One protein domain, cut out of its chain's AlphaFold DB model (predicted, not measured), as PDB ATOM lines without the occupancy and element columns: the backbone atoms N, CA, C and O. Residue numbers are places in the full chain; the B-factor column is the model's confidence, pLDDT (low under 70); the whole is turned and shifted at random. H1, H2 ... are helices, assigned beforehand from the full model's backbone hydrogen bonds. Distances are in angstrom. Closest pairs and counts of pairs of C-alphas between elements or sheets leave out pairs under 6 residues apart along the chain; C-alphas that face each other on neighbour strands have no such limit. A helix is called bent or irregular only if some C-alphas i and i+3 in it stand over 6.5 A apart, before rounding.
ATOM      1  N   LYS A   5     169.078 168.369 204.572       81.56
ATOM      2  CA  LYS A   5     170.395 167.716 204.656       81.56
ATOM      3  C   LYS A   5     170.731 166.880 203.413       81.56
ATOM      4  O   LYS A   5     171.893 166.834 203.043       81.56
ATOM      5  N   ILE A   6     169.740 166.242 202.787       82.44
ATOM      6  CA  ILE A   6     169.915 165.468 201.547       82.44
ATOM      7  C   ILE A   6     170.187 166.416 200.383       82.44
ATOM      8  O   ILE A   6     171.134 166.193 199.647       82.44
ATOM      9  N   HIS A   7     169.450 167.521 200.279       83.38
ATOM     10  CA  HIS A   7     169.696 168.540 199.253       83.38
ATOM     11  C   HIS A   7     171.111 169.119 199.339       83.38
ATOM     12  O   HIS A   7     171.842 169.164 198.353       83.38
ATOM     13  N   LYS A   8     171.565 169.433 200.558       83.69
ATOM     14  CA  LYS A   8     172.957 169.834 200.802       83.69
ATOM     15  C   LYS A   8     173.967 168.756 200.422       83.69
ATOM     16  O   LYS A   8     175.040 169.100 199.941       83.69
ATOM     17  N   LEU A   9     173.657 167.483 200.675       84.38
ATOM     18  CA  LEU A   9     174.529 166.365 200.316       84.38
ATOM     19  C   LEU A   9     174.642 166.241 198.795       84.38
ATOM     20  O   LEU A   9     175.754 166.213 198.286       84.38
ATOM     21  N   ILE A  10     173.514 166.255 198.081       83.19
ATOM     22  CA  ILE A  10     173.464 166.199 196.615       83.19
ATOM     23  C   ILE A  10     174.272 167.353 196.015       83.19
ATOM     24  O   ILE A  10     175.156 167.117 195.198       83.19
ATOM     25  N   SER A  11     174.054 168.589 196.472       84.31
ATOM     26  CA  SER A  11     174.835 169.732 195.988       84.31
ATOM     27  C   SER A  11     176.315 169.633 196.352       84.31
ATOM     28  O   SER A  11     177.159 169.981 195.537       84.31
ATOM     29  N   LYS A  12     176.665 169.128 197.543       84.88
ATOM     30  CA  LYS A  12     178.072 168.937 197.924       84.88
ATOM     31  C   LYS A  12     178.763 167.916 197.019       84.88
ATOM     32  O   LYS A  12     179.905 168.146 196.646       84.88
ATOM     33  N   VAL A  13     178.079 166.826 196.675       84.50
ATOM     34  CA  VAL A  13     178.614 165.767 195.809       84.50
ATOM     35  C   VAL A  13     178.732 166.241 194.359       84.50
ATOM     36  O   VAL A  13     179.761 166.011 193.741       84.50
ATOM     37  N   LEU A  14     177.717 166.926 193.824       82.75
ATOM     38  CA  LEU A  14     177.670 167.291 192.400       82.75
ATOM     39  C   LEU A  14     178.305 168.648 192.076       82.75
ATOM     40  O   LEU A  14     178.864 168.820 191.001       82.75
ATOM     41  N   LEU A  15     178.210 169.621 192.984       83.81
ATOM     42  CA  LEU A  15     178.670 171.002 192.781       83.81
ATOM     43  C   LEU A  15     179.845 171.373 193.701       83.81
ATOM     44  O   LEU A  15     180.228 172.537 193.787       83.81
ATOM     45  N   GLY A  16     180.375 170.416 194.471       84.31
ATOM     46  CA  GLY A  16     181.498 170.621 195.393       84.31
ATOM     47  C   GLY A  16     181.176 171.454 196.643       84.31
ATOM     48  O   GLY A  16     182.011 171.575 197.540       84.31
ATOM     49  N   ARG A  17     179.971 172.032 196.754       83.88
ATOM     50  CA  ARG A  17     179.546 172.867 197.890       83.88
ATOM     51  C   ARG A  17     178.095 172.583 198.283       83.88
ATOM     52  O   ARG A  17     177.265 172.282 197.438       83.88
ATOM     53  N   PRO A  18     177.727 172.723 199.566       81.69
ATOM     54  CA  PRO A  18     176.385 172.371 200.026       81.69
ATOM     55  C   PRO A  18     175.293 173.388 199.658       81.69
ATOM     56  O   PRO A  18     174.140 173.131 199.980       81.69
ATOM     57  N   TYR A  19     175.631 174.567 199.113       83.75
ATOM     58  CA  TYR A  19     174.687 175.644 198.745       83.75
ATOM     59  C   TYR A  19     173.582 175.920 199.784       83.75
ATOM     60  O   TYR A  19     172.435 176.223 199.471       83.75
ATOM     61  N   SER A  20     173.949 175.872 201.072       81.75
ATOM     62  CA  SER A  20     172.997 175.935 202.195       81.75
ATOM     63  C   SER A  20     172.100 177.175 202.186       81.75
ATOM     64  O   SER A  20     171.001 177.115 202.729       81.75
ATOM     65  N   LYS A  21     172.580 178.297 201.638       80.25
ATOM     66  CA  LYS A  21     171.824 179.552 201.558       80.25
ATOM     67  C   LYS A  21     170.737 179.484 200.483       80.25
ATOM     68  O   LYS A  21     169.631 179.937 200.757       80.25
ATOM     69  N   VAL A  22     171.023 178.866 199.336       81.75
ATOM     70  CA  VAL A  22     170.057 178.648 198.245       81.75
ATOM     71  C   VAL A  22     168.931 177.756 198.755       81.75
ATOM     72  O   VAL A  22     167.787 178.192 198.811       81.75
ATOM     73  N   HIS A  23     169.282 176.596 199.316       81.25
ATOM     74  CA  HIS A  23     168.310 175.649 199.873       81.25
ATOM     75  C   HIS A  23     167.456 176.248 200.994       81.25
ATOM     76  O   HIS A  23     166.240 176.104 201.009       81.25
ATOM     77  N   LYS A  24     168.065 177.010 201.916       80.44
ATOM     78  CA  LYS A  24     167.308 177.739 202.950       80.44
ATOM     79  C   LYS A  24     166.384 178.805 202.368       80.44
ATOM     80  O   LYS A  24     165.373 179.104 202.991       80.44
ATOM     81  N   THR A  25     166.760 179.426 201.252       78.81
ATOM     82  CA  THR A  25     165.955 180.468 200.605       78.81
ATOM     83  C   THR A  25     164.763 179.853 199.887       78.81
ATOM     84  O   THR A  25     163.665 180.377 200.019       78.81
ATOM     85  N   MET A  26     164.953 178.703 199.241       74.81
ATOM     86  CA  MET A  26     163.873 177.915 198.642       74.81
ATOM     87  C   MET A  26     162.909 177.353 199.695       74.81
ATOM     88  O   MET A  26     161.698 177.380 199.504       74.81
ATOM     89  N   ASP A  27     163.420 176.937 200.857       71.06
ATOM     90  CA  ASP A  27     162.596 176.493 201.990       71.06
ATOM     91  C   ASP A  27     161.943 177.660 202.764       71.06
ATOM     92  O   ASP A  27     161.018 177.449 203.549       71.06
ATOM     93  N   LYS A  28     162.411 178.906 202.601       68.88
ATOM     94  CA  LYS A  28     161.990 180.060 203.422       68.88
ATOM     95  C   LYS A  28     160.489 180.365 203.360       68.88
ATOM     96  O   LYS A  28     159.915 180.646 204.417       68.88
ATOM     97  N   PRO A  29     159.830 180.314 202.192       61.53
ATOM     98  CA  PRO A  29     158.417 180.612 202.124       61.53
ATOM     99  C   PRO A  29     157.557 179.459 202.687       61.53
ATOM    100  O   PRO A  29     156.371 179.662 202.919       61.53
ATOM    101  N   ALA A  30     158.153 178.335 203.135       54.97
ATOM    102  CA  ALA A  30     157.473 177.288 203.914       54.97
ATOM    103  C   ALA A  30     156.971 177.731 205.291       54.97
ATOM    104  O   ALA A  30     156.191 177.015 205.920       54.97
ATOM    105  N   LYS A  31     157.365 178.925 205.749       52.38
ATOM    106  CA  LYS A  31     156.866 179.505 206.998       52.38
ATOM    107  C   LYS A  31     155.388 179.918 206.957       52.38
ATOM    108  O   LYS A  31     154.814 180.027 208.030       52.38
ATOM    109  N   ALA A  39     155.269 172.478 197.170       60.03
ATOM    110  CA  ALA A  39     154.752 172.574 195.807       60.03
ATOM    111  C   ALA A  39     154.993 173.961 195.176       60.03
ATOM    112  O   ALA A  39     155.091 174.064 193.958       60.03
ATOM    113  N   LEU A  40     155.111 175.012 195.994       57.97
ATOM    114  CA  LEU A  40     155.502 176.352 195.561       57.97
ATOM    115  C   LEU A  40     157.012 176.338 195.280       57.97
ATOM    116  O   LEU A  40     157.800 175.934 196.132       57.97
ATOM    117  N   TYR A  41     157.411 176.754 194.078       63.22
ATOM    118  CA  TYR A  41     158.806 176.765 193.605       63.22
ATOM    119  C   TYR A  41     159.426 175.388 193.335       63.22
ATOM    120  O   TYR A  41     160.648 175.259 193.270       63.22
ATOM    121  N   ASN A  42     158.594 174.360 193.151       63.53
ATOM    122  CA  ASN A  42     159.056 173.052 192.685       63.53
ATOM    123  C   ASN A  42     159.206 172.989 191.155       63.53
ATOM    124  O   ASN A  42     159.534 171.939 190.608       63.53
ATOM    125  N   ASP A  43     158.935 174.097 190.465       70.25
ATOM    126  CA  ASP A  43     159.213 174.265 189.052       70.25
ATOM    127  C   ASP A  43     160.649 174.801 188.847       70.25
ATOM    128  O   ASP A  43     161.083 175.723 189.550       70.25
ATOM    129  N   PRO A  44     161.408 174.257 187.876       68.69
ATOM    130  CA  PRO A  44     162.802 174.641 187.647       68.69
ATOM    131  C   PRO A  44     162.993 176.135 187.356       68.69
ATOM    132  O   PRO A  44     164.048 176.689 187.659       68.69
ATOM    133  N   ILE A  45     161.984 176.789 186.777       74.25
ATOM    134  CA  ILE A  45     162.038 178.191 186.354       74.25
ATOM    135  C   ILE A  45     162.006 179.111 187.577       74.25
ATOM    136  O   ILE A  45     162.916 179.920 187.768       74.25
ATOM    137  N   SER A  46     161.016 178.952 188.453       73.94
ATOM    138  CA  SER A  46     160.892 179.761 189.667       73.94
ATOM    139  C   SER A  46     162.013 179.465 190.659       73.94
ATOM    140  O   SER A  46     162.520 180.389 191.296       73.94
ATOM    141  N   ALA A  47     162.465 178.207 190.745       74.62
ATOM    142  CA  ALA A  47     163.641 177.823 191.526       74.62
ATOM    143  C   ALA A  47     164.913 178.540 191.034       74.62
ATOM    144  O   ALA A  47     165.670 179.094 191.836       74.62
ATOM    145  N   SER A  48     165.118 178.598 189.714       76.69
ATOM    146  CA  SER A  48     166.251 179.300 189.098       76.69
ATOM    147  C   SER A  48     166.196 180.809 189.342       76.69
ATOM    148  O   SER A  48     167.213 181.412 189.683       76.69
ATOM    149  N   LEU A  49     165.012 181.419 189.238       78.56
ATOM    150  CA  LEU A  49     164.824 182.846 189.504       78.56
ATOM    151  C   LEU A  49     165.129 183.193 190.971       78.56
ATOM    152  O   LEU A  49     165.863 184.140 191.251       78.56
ATOM    153  N   LEU A  50     164.642 182.387 191.920       77.06
ATOM    154  CA  LEU A  50     164.957 182.525 193.347       77.06
ATOM    155  C   LEU A  50     166.452 182.356 193.633       77.06
ATOM    156  O   LEU A  50     167.016 183.073 194.465       77.06
ATOM    157  N   ALA A  51     167.113 181.423 192.953       78.31
ATOM    158  CA  ALA A  51     168.550 181.221 193.087       78.31
ATOM    159  C   ALA A  51     169.350 182.428 192.586       78.31
ATOM    160  O   ALA A  51     170.232 182.904 193.302       78.31
ATOM    161  N   ALA A  52     168.989 182.963 191.416       79.12
ATOM    162  CA  ALA A  52     169.615 184.144 190.829       79.12
ATOM    163  C   ALA A  52     169.431 185.399 191.703       79.12
ATOM    164  O   ALA A  52     170.356 186.190 191.868       79.12
ATOM    165  N   LEU A  53     168.260 185.559 192.328       78.69
ATOM    166  CA  LEU A  53     167.991 186.675 193.243       78.69
ATOM    167  C   LEU A  53     168.677 186.515 194.612       78.69
ATOM    168  O   LEU A  53     168.933 187.503 195.298       78.69
ATOM    169  N   SER A  54     168.969 185.283 195.038       72.81
ATOM    170  CA  SER A  54     169.518 184.996 196.375       72.81
ATOM    171  C   SER A  54     171.041 184.848 196.421       72.81
ATOM    172  O   SER A  54     171.631 184.893 197.512       72.81
ATOM    173  N   SER A  55     171.690 184.687 195.265       76.94
ATOM    174  CA  SER A  55     173.130 184.475 195.152       76.94
ATOM    175  C   SER A  55     173.683 185.013 193.831       76.94
ATOM    176  O   SER A  55     173.101 184.800 192.778       76.94
ATOM    177  N   LYS A  56     174.863 185.645 193.888       77.75
ATOM    178  CA  LYS A  56     175.645 186.039 192.700       77.75
ATOM    179  C   LYS A  56     176.555 184.913 192.177       77.75
ATOM    180  O   LYS A  56     177.278 185.107 191.210       77.75
ATOM    181  N   ASP A  57     176.562 183.763 192.853       81.06
ATOM    182  CA  ASP A  57     177.324 182.578 192.445       81.06
ATOM    183  C   ASP A  57     176.624 181.894 191.259       81.06
ATOM    184  O   ASP A  57     175.458 181.511 191.375       81.06
ATOM    185  N   GLY A  58     177.335 181.713 190.143       77.56
ATOM    186  CA  GLY A  58     176.802 181.083 188.928       77.56
ATOM    187  C   GLY A  58     176.316 179.644 189.137       77.56
ATOM    188  O   GLY A  58     175.448 179.175 188.406       77.56
ATOM    189  N   LEU A  59     176.799 178.959 190.179       84.06
ATOM    190  CA  LEU A  59     176.368 177.603 190.528       84.06
ATOM    191  C   LEU A  59     175.108 177.556 191.412       84.06
ATOM    192  O   LEU A  59     174.598 176.473 191.706       84.06
ATOM    193  N   ALA A  60     174.559 178.708 191.812       81.25
ATOM    194  CA  ALA A  60     173.321 178.759 192.585       81.25
ATOM    195  C   ALA A  60     172.107 178.255 191.789       81.25
ATOM    196  O   ALA A  60     171.264 177.554 192.349       81.25
ATOM    197  N   ILE A  61     172.036 178.572 190.493       83.44
ATOM    198  CA  ILE A  61     170.962 178.117 189.598       83.44
ATOM    199  C   ILE A  61     170.985 176.582 189.457       83.44
ATOM    200  O   ILE A  61     169.974 175.954 189.780       83.44
ATOM    201  N   PRO A  62     172.121 175.940 189.103       84.12
ATOM    202  CA  PRO A  62     172.246 174.483 189.141       84.12
ATOM    203  C   PRO A  62     171.852 173.863 190.484       84.12
ATOM    204  O   PRO A  62     171.197 172.824 190.509       84.12
ATOM    205  N   ALA A  63     172.209 174.495 191.609       83.44
ATOM    206  CA  ALA A  63     171.847 173.990 192.932       83.44
ATOM    207  C   ALA A  63     170.326 173.973 193.160       83.44
ATOM    208  O   ALA A  63     169.819 173.015 193.741       83.44
ATOM    209  N   ALA A  64     169.609 174.991 192.685       83.00
ATOM    210  CA  ALA A  64     168.154 175.068 192.783       83.00
ATOM    211  C   ALA A  64     167.436 174.110 191.821       83.00
ATOM    212  O   ALA A  64     166.436 173.498 192.191       83.00
ATOM    213  N   ILE A  65     167.980 173.908 190.619       83.50
ATOM    214  CA  ILE A  65     167.479 172.890 189.682       83.50
ATOM    215  C   ILE A  65     167.639 171.490 190.287       83.50
ATOM    216  O   ILE A  65     166.695 170.700 190.273       83.50
ATOM    217  N   LEU A  66     168.803 171.186 190.869       83.81
ATOM    218  CA  LEU A  66     169.034 169.920 191.571       83.81
ATOM    219  C   LEU A  66     168.063 169.720 192.739       83.81
ATOM    220  O   LEU A  66     167.657 168.589 193.001       83.81
ATOM    221  N   ASP A  67     167.681 170.797 193.425       83.81
ATOM    222  CA  ASP A  67     166.694 170.754 194.500       83.81
ATOM    223  C   ASP A  67     165.316 170.304 193.989       83.81
ATOM    224  O   ASP A  67     164.759 169.322 194.492       83.81
ATOM    225  N   ALA A  68     164.826 170.943 192.921       81.06
ATOM    226  CA  ALA A  68     163.562 170.607 192.264       81.06
ATOM    227  C   ALA A  68     163.564 169.176 191.692       81.06
ATOM    228  O   ALA A  68     162.632 168.402 191.929       81.06
ATOM    229  N   LEU A  69     164.647 168.774 191.020       82.88
ATOM    230  CA  LEU A  69     164.798 167.416 190.488       82.88
ATOM    231  C   LEU A  69     164.811 166.361 191.601       82.88
ATOM    232  O   LEU A  69     164.145 165.332 191.488       82.88
ATOM    233  N   ALA A  70     165.526 166.606 192.702       82.56
ATOM    234  CA  ALA A  70     165.549 165.692 193.844       82.56
ATOM    235  C   ALA A  70     164.166 165.570 194.504       82.56
ATOM    236  O   ALA A  70     163.761 164.481 194.932       82.56
ATOM    237  N   ASN A  71     163.429 166.677 194.568       81.50
ATOM    238  CA  ASN A  71     162.064 166.727 195.065       81.50
ATOM    239  C   ASN A  71     161.104 165.897 194.213       81.50
ATOM    240  O   ASN A  71     160.345 165.096 194.770       81.50
ATOM    241  N   GLU A  72     161.166 166.045 192.891       81.00
ATOM    242  CA  GLU A  72     160.347 165.292 191.945       81.00
ATOM    243  C   GLU A  72     160.719 163.804 191.901       81.00
ATOM    244  O   GLU A  72     159.853 162.933 192.003       81.00
ATOM    245  N   ALA A  73     162.009 163.475 191.852       82.12
ATOM    246  CA  ALA A  73     162.461 162.087 191.868       82.12
ATOM    247  C   ALA A  73     161.999 161.357 193.146       82.12
ATOM    248  O   ALA A  73     161.507 160.228 193.090       82.12
ATOM    249  N   CYS A  74     162.079 162.019 194.306       81.62
ATOM    250  CA  CYS A  74     161.618 161.456 195.577       81.62
ATOM    251  C   CYS A  74     160.096 161.487 195.771       81.62
ATOM    252  O   CYS A  74     159.600 160.802 196.671       81.62
ATOM    253  N   SER A  75     159.348 162.302 195.017       80.31
ATOM    254  CA  SER A  75     157.880 162.264 195.034       80.31
ATOM    255  C   SER A  75     157.359 161.101 194.190       80.31
ATOM    256  O   SER A  75     156.463 160.390 194.641       80.31
ATOM    257  N   ARG A  76     157.982 160.850 193.030       83.12
ATOM    258  CA  ARG A  76     157.665 159.730 192.132       83.12
ATOM    259  C   ARG A  76     158.136 158.378 192.682       83.12
ATOM    260  O   ARG A  76     157.458 157.376 192.484       83.12
ATOM    261  N   ASN A  77     159.261 158.336 193.403       84.06
ATOM    262  CA  ASN A  77     159.849 157.090 193.901       84.06
ATOM    263  C   ASN A  77     160.143 157.125 195.415       84.06
ATOM    264  O   ASN A  77     161.140 157.682 195.886       84.06
ATOM    265  N   LYS A  78     159.290 156.454 196.201       82.88
ATOM    266  CA  LYS A  78     159.448 156.335 197.663       82.88
ATOM    267  C   LYS A  78     160.671 155.501 198.076       82.88
ATOM    268  O   LYS A  78     161.219 155.746 199.151       82.88
ATOM    269  N   ALA A  79     161.100 154.536 197.257       84.62
ATOM    270  CA  ALA A  79     162.285 153.722 197.535       84.62
ATOM    271  C   ALA A  79     163.566 154.552 197.393       84.62
ATOM    272  O   ALA A  79     164.413 154.519 198.284       84.62
ATOM    273  N   LEU A  80     163.650 155.388 196.351       81.00
ATOM    274  CA  LEU A  80     164.745 156.347 196.174       81.00
ATOM    275  C   LEU A  80     164.866 157.289 197.379       81.00
ATOM    276  O   LEU A  80     165.960 157.512 197.891       81.00
ATOM    277  N   ARG A  81     163.732 157.786 197.888       81.56
ATOM    278  CA  ARG A  81     163.717 158.606 199.104       81.56
ATOM    279  C   ARG A  81     164.319 157.866 200.301       81.56
ATOM    280  O   ARG A  81     165.159 158.439 200.992       81.56
ATOM    281  N   LYS A  82     163.889 156.623 200.558       83.69
ATOM    282  CA  LYS A  82     164.431 155.814 201.663       83.69
ATOM    283  C   LYS A  82     165.934 155.611 201.496       83.69
ATOM    284  O   LYS A  82     166.676 155.851 202.442       83.69
ATOM    285  N   LEU A  83     166.392 155.265 200.293       83.69
ATOM    286  CA  LEU A  83     167.809 155.060 199.993       83.69
ATOM    287  C   LEU A  83     168.637 156.321 200.280       83.69
ATOM    288  O   LEU A  83     169.629 156.248 201.001       83.69
ATOM    289  N   LEU A  84     168.191 157.494 199.824       80.19
ATOM    290  CA  LEU A  84     168.861 158.771 200.105       80.19
ATOM    291  C   LEU A  84     168.865 159.126 201.601       80.19
ATOM    292  O   LEU A  84     169.847 159.667 202.116       80.19
ATOM    293  N   GLU A  85     167.788 158.813 202.325       79.94
ATOM    294  CA  GLU A  85     167.743 158.950 203.787       79.94
ATOM    295  C   GLU A  85     168.713 157.979 204.486       79.94
ATOM    296  O   GLU A  85     169.319 158.357 205.490       79.94
ATOM    297  N   THR A  86     168.935 156.785 203.926       81.56
ATOM    298  CA  THR A  86     169.892 155.794 204.454       81.56
ATOM    299  C   THR A  86     171.337 156.218 204.176       81.56
ATOM    300  O   THR A  86     172.172 156.198 205.077       81.56
ATOM    301  N   LEU A  87     171.631 156.712 202.969       75.12
ATOM    302  CA  LEU A  87     172.947 157.258 202.611       75.12
ATOM    303  C   LEU A  87     173.332 158.460 203.478       75.12
ATOM    304  O   LEU A  87     174.488 158.609 203.867       75.12
ATOM    305  N   LYS A  88     172.361 159.299 203.853       71.19
ATOM    306  CA  LYS A  88     172.575 160.378 204.827       71.19
ATOM    307  C   LYS A  88     173.029 159.857 206.197       71.19
ATOM    308  O   LYS A  88     173.759 160.571 206.885       71.19
ATOM    309  N   LEU A  89     172.571 158.679 206.625       61.66
ATOM    310  CA  LEU A  89     173.019 158.051 207.874       61.66
ATOM    311  C   LEU A  89     174.431 157.474 207.721       61.66
ATOM    312  O   LEU A  89     175.259 157.690 208.597       61.66
ATOM    313  N   ALA A  90     174.735 156.847 206.583       60.59
ATOM    314  CA  ALA A  90     176.073 156.332 206.288       60.59
ATOM    315  C   ALA A  90     177.133 157.449 206.200       60.59
ATOM    316  O   ALA A  90     178.197 157.344 206.799       60.59
ATOM    317  N   GLY A  91     176.820 158.577 205.554       58.53
ATOM    318  CA  GLY A  91     177.723 159.734 205.486       58.53
ATOM    319  C   GLY A  91     177.928 160.463 206.823       58.53
ATOM    320  O   GLY A  91     178.842 161.271 206.940       58.53
ATOM    321  N   LYS A  92     177.091 160.197 207.834       53.47
ATOM    322  CA  LYS A  92     177.292 160.657 209.219       53.47
ATOM    323  C   LYS A  92     178.216 159.749 210.032       53.47
ATOM    324  O   LYS A  92     178.689 160.192 211.063       53.47
ATOM    325  N   LEU A  93     178.410 158.500 209.609       44.50
ATOM    326  CA  LEU A  93     179.323 157.544 210.245       44.50
ATOM    327  C   LEU A  93     180.778 157.730 209.785       44.50
ATOM    328  O   LEU A  93     181.677 157.149 210.376       44.50
ATOM    329  N   GLN A  94     181.004 158.526 208.736       43.16
ATOM    330  CA  GLN A  94     182.326 158.818 208.170       43.16
ATOM    331  C   GLN A  94     182.866 160.213 208.546       43.16
ATOM    332  O   GLN A  94     183.881 160.630 207.993       43.16
TER     333      GLN A  94
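What this domain is: This is residues 5 to 31 and 39 to 94 of the 95 residues of an uncharacterized protein of Candidatus Bathyarchaeota archaeon (UniProt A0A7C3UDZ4). A long helix, H4, is the spine of the model: H3 folds back on its first half, H2 crosses both near that end, and H5 turns off at the other end. H1 packs on H4 in the space between H2 and H5. The printed part has 83 residues with five named helices, H1 to H5 along the chain, and no named strand; the class is all helix, the packing mostly crossed. It is compact, with a radius of gyration of the C-alphas of 12.7 A and spans of 35 by 27 by 23 A.

How they stand to each other: The hub is H4, residues 60 to 76. H3, residues 44 to 54, touches it (closest C-alphas Ser 48 and Ile 61, 4.9 A) at 38 degrees, only just steep, opposite ways: a hairpin. H2, residues 20 to 31, touches H4 with residues 22 to 26 alone (Val 22 and Ala 60, 6.5 A) at a steep tilt of 56 degrees. H1, residues 5 to 15, touches residues 63 to 70 alone of H4 (Ser 11 and Ala 63, 6.0 A) at a steep tilt of 53 degrees. H5, residues 78 to 90, and H4 only just touch, with 3 pairs of C-alphas within 8 A, only at the corner (Cys 74 and Arg 81, 5.0 A). H3 and H5 are apart. Every O i to N i+4 pair is within hydrogen-bond range in H1, H3, H4 and H5; in H2, 5 of 8.

Where its parts are: H4 is 24.6 A long, H5 18.7 A, H2 17.2 A, H3 15.1 A and H1 14.8 A. C-alpha 5 is at (170.395, 167.716, 204.656), C-alpha 60 at (173.321, 178.759, 192.585). H2 is irregular: C-alphas 26 and 29 are 7.0 A apart.

The domain as a whole: The C-alphas farthest apart, of Ile 45 and Leu 93, are 36.0 A apart. Residues 32 to 38 are not printed; the gap between C-alphas 31 and 39 is 13.3 A. The links printed whole are tight. pLDDT is under 70 at residues 28 to 31, 39 to 42, 44 and 89 to 94.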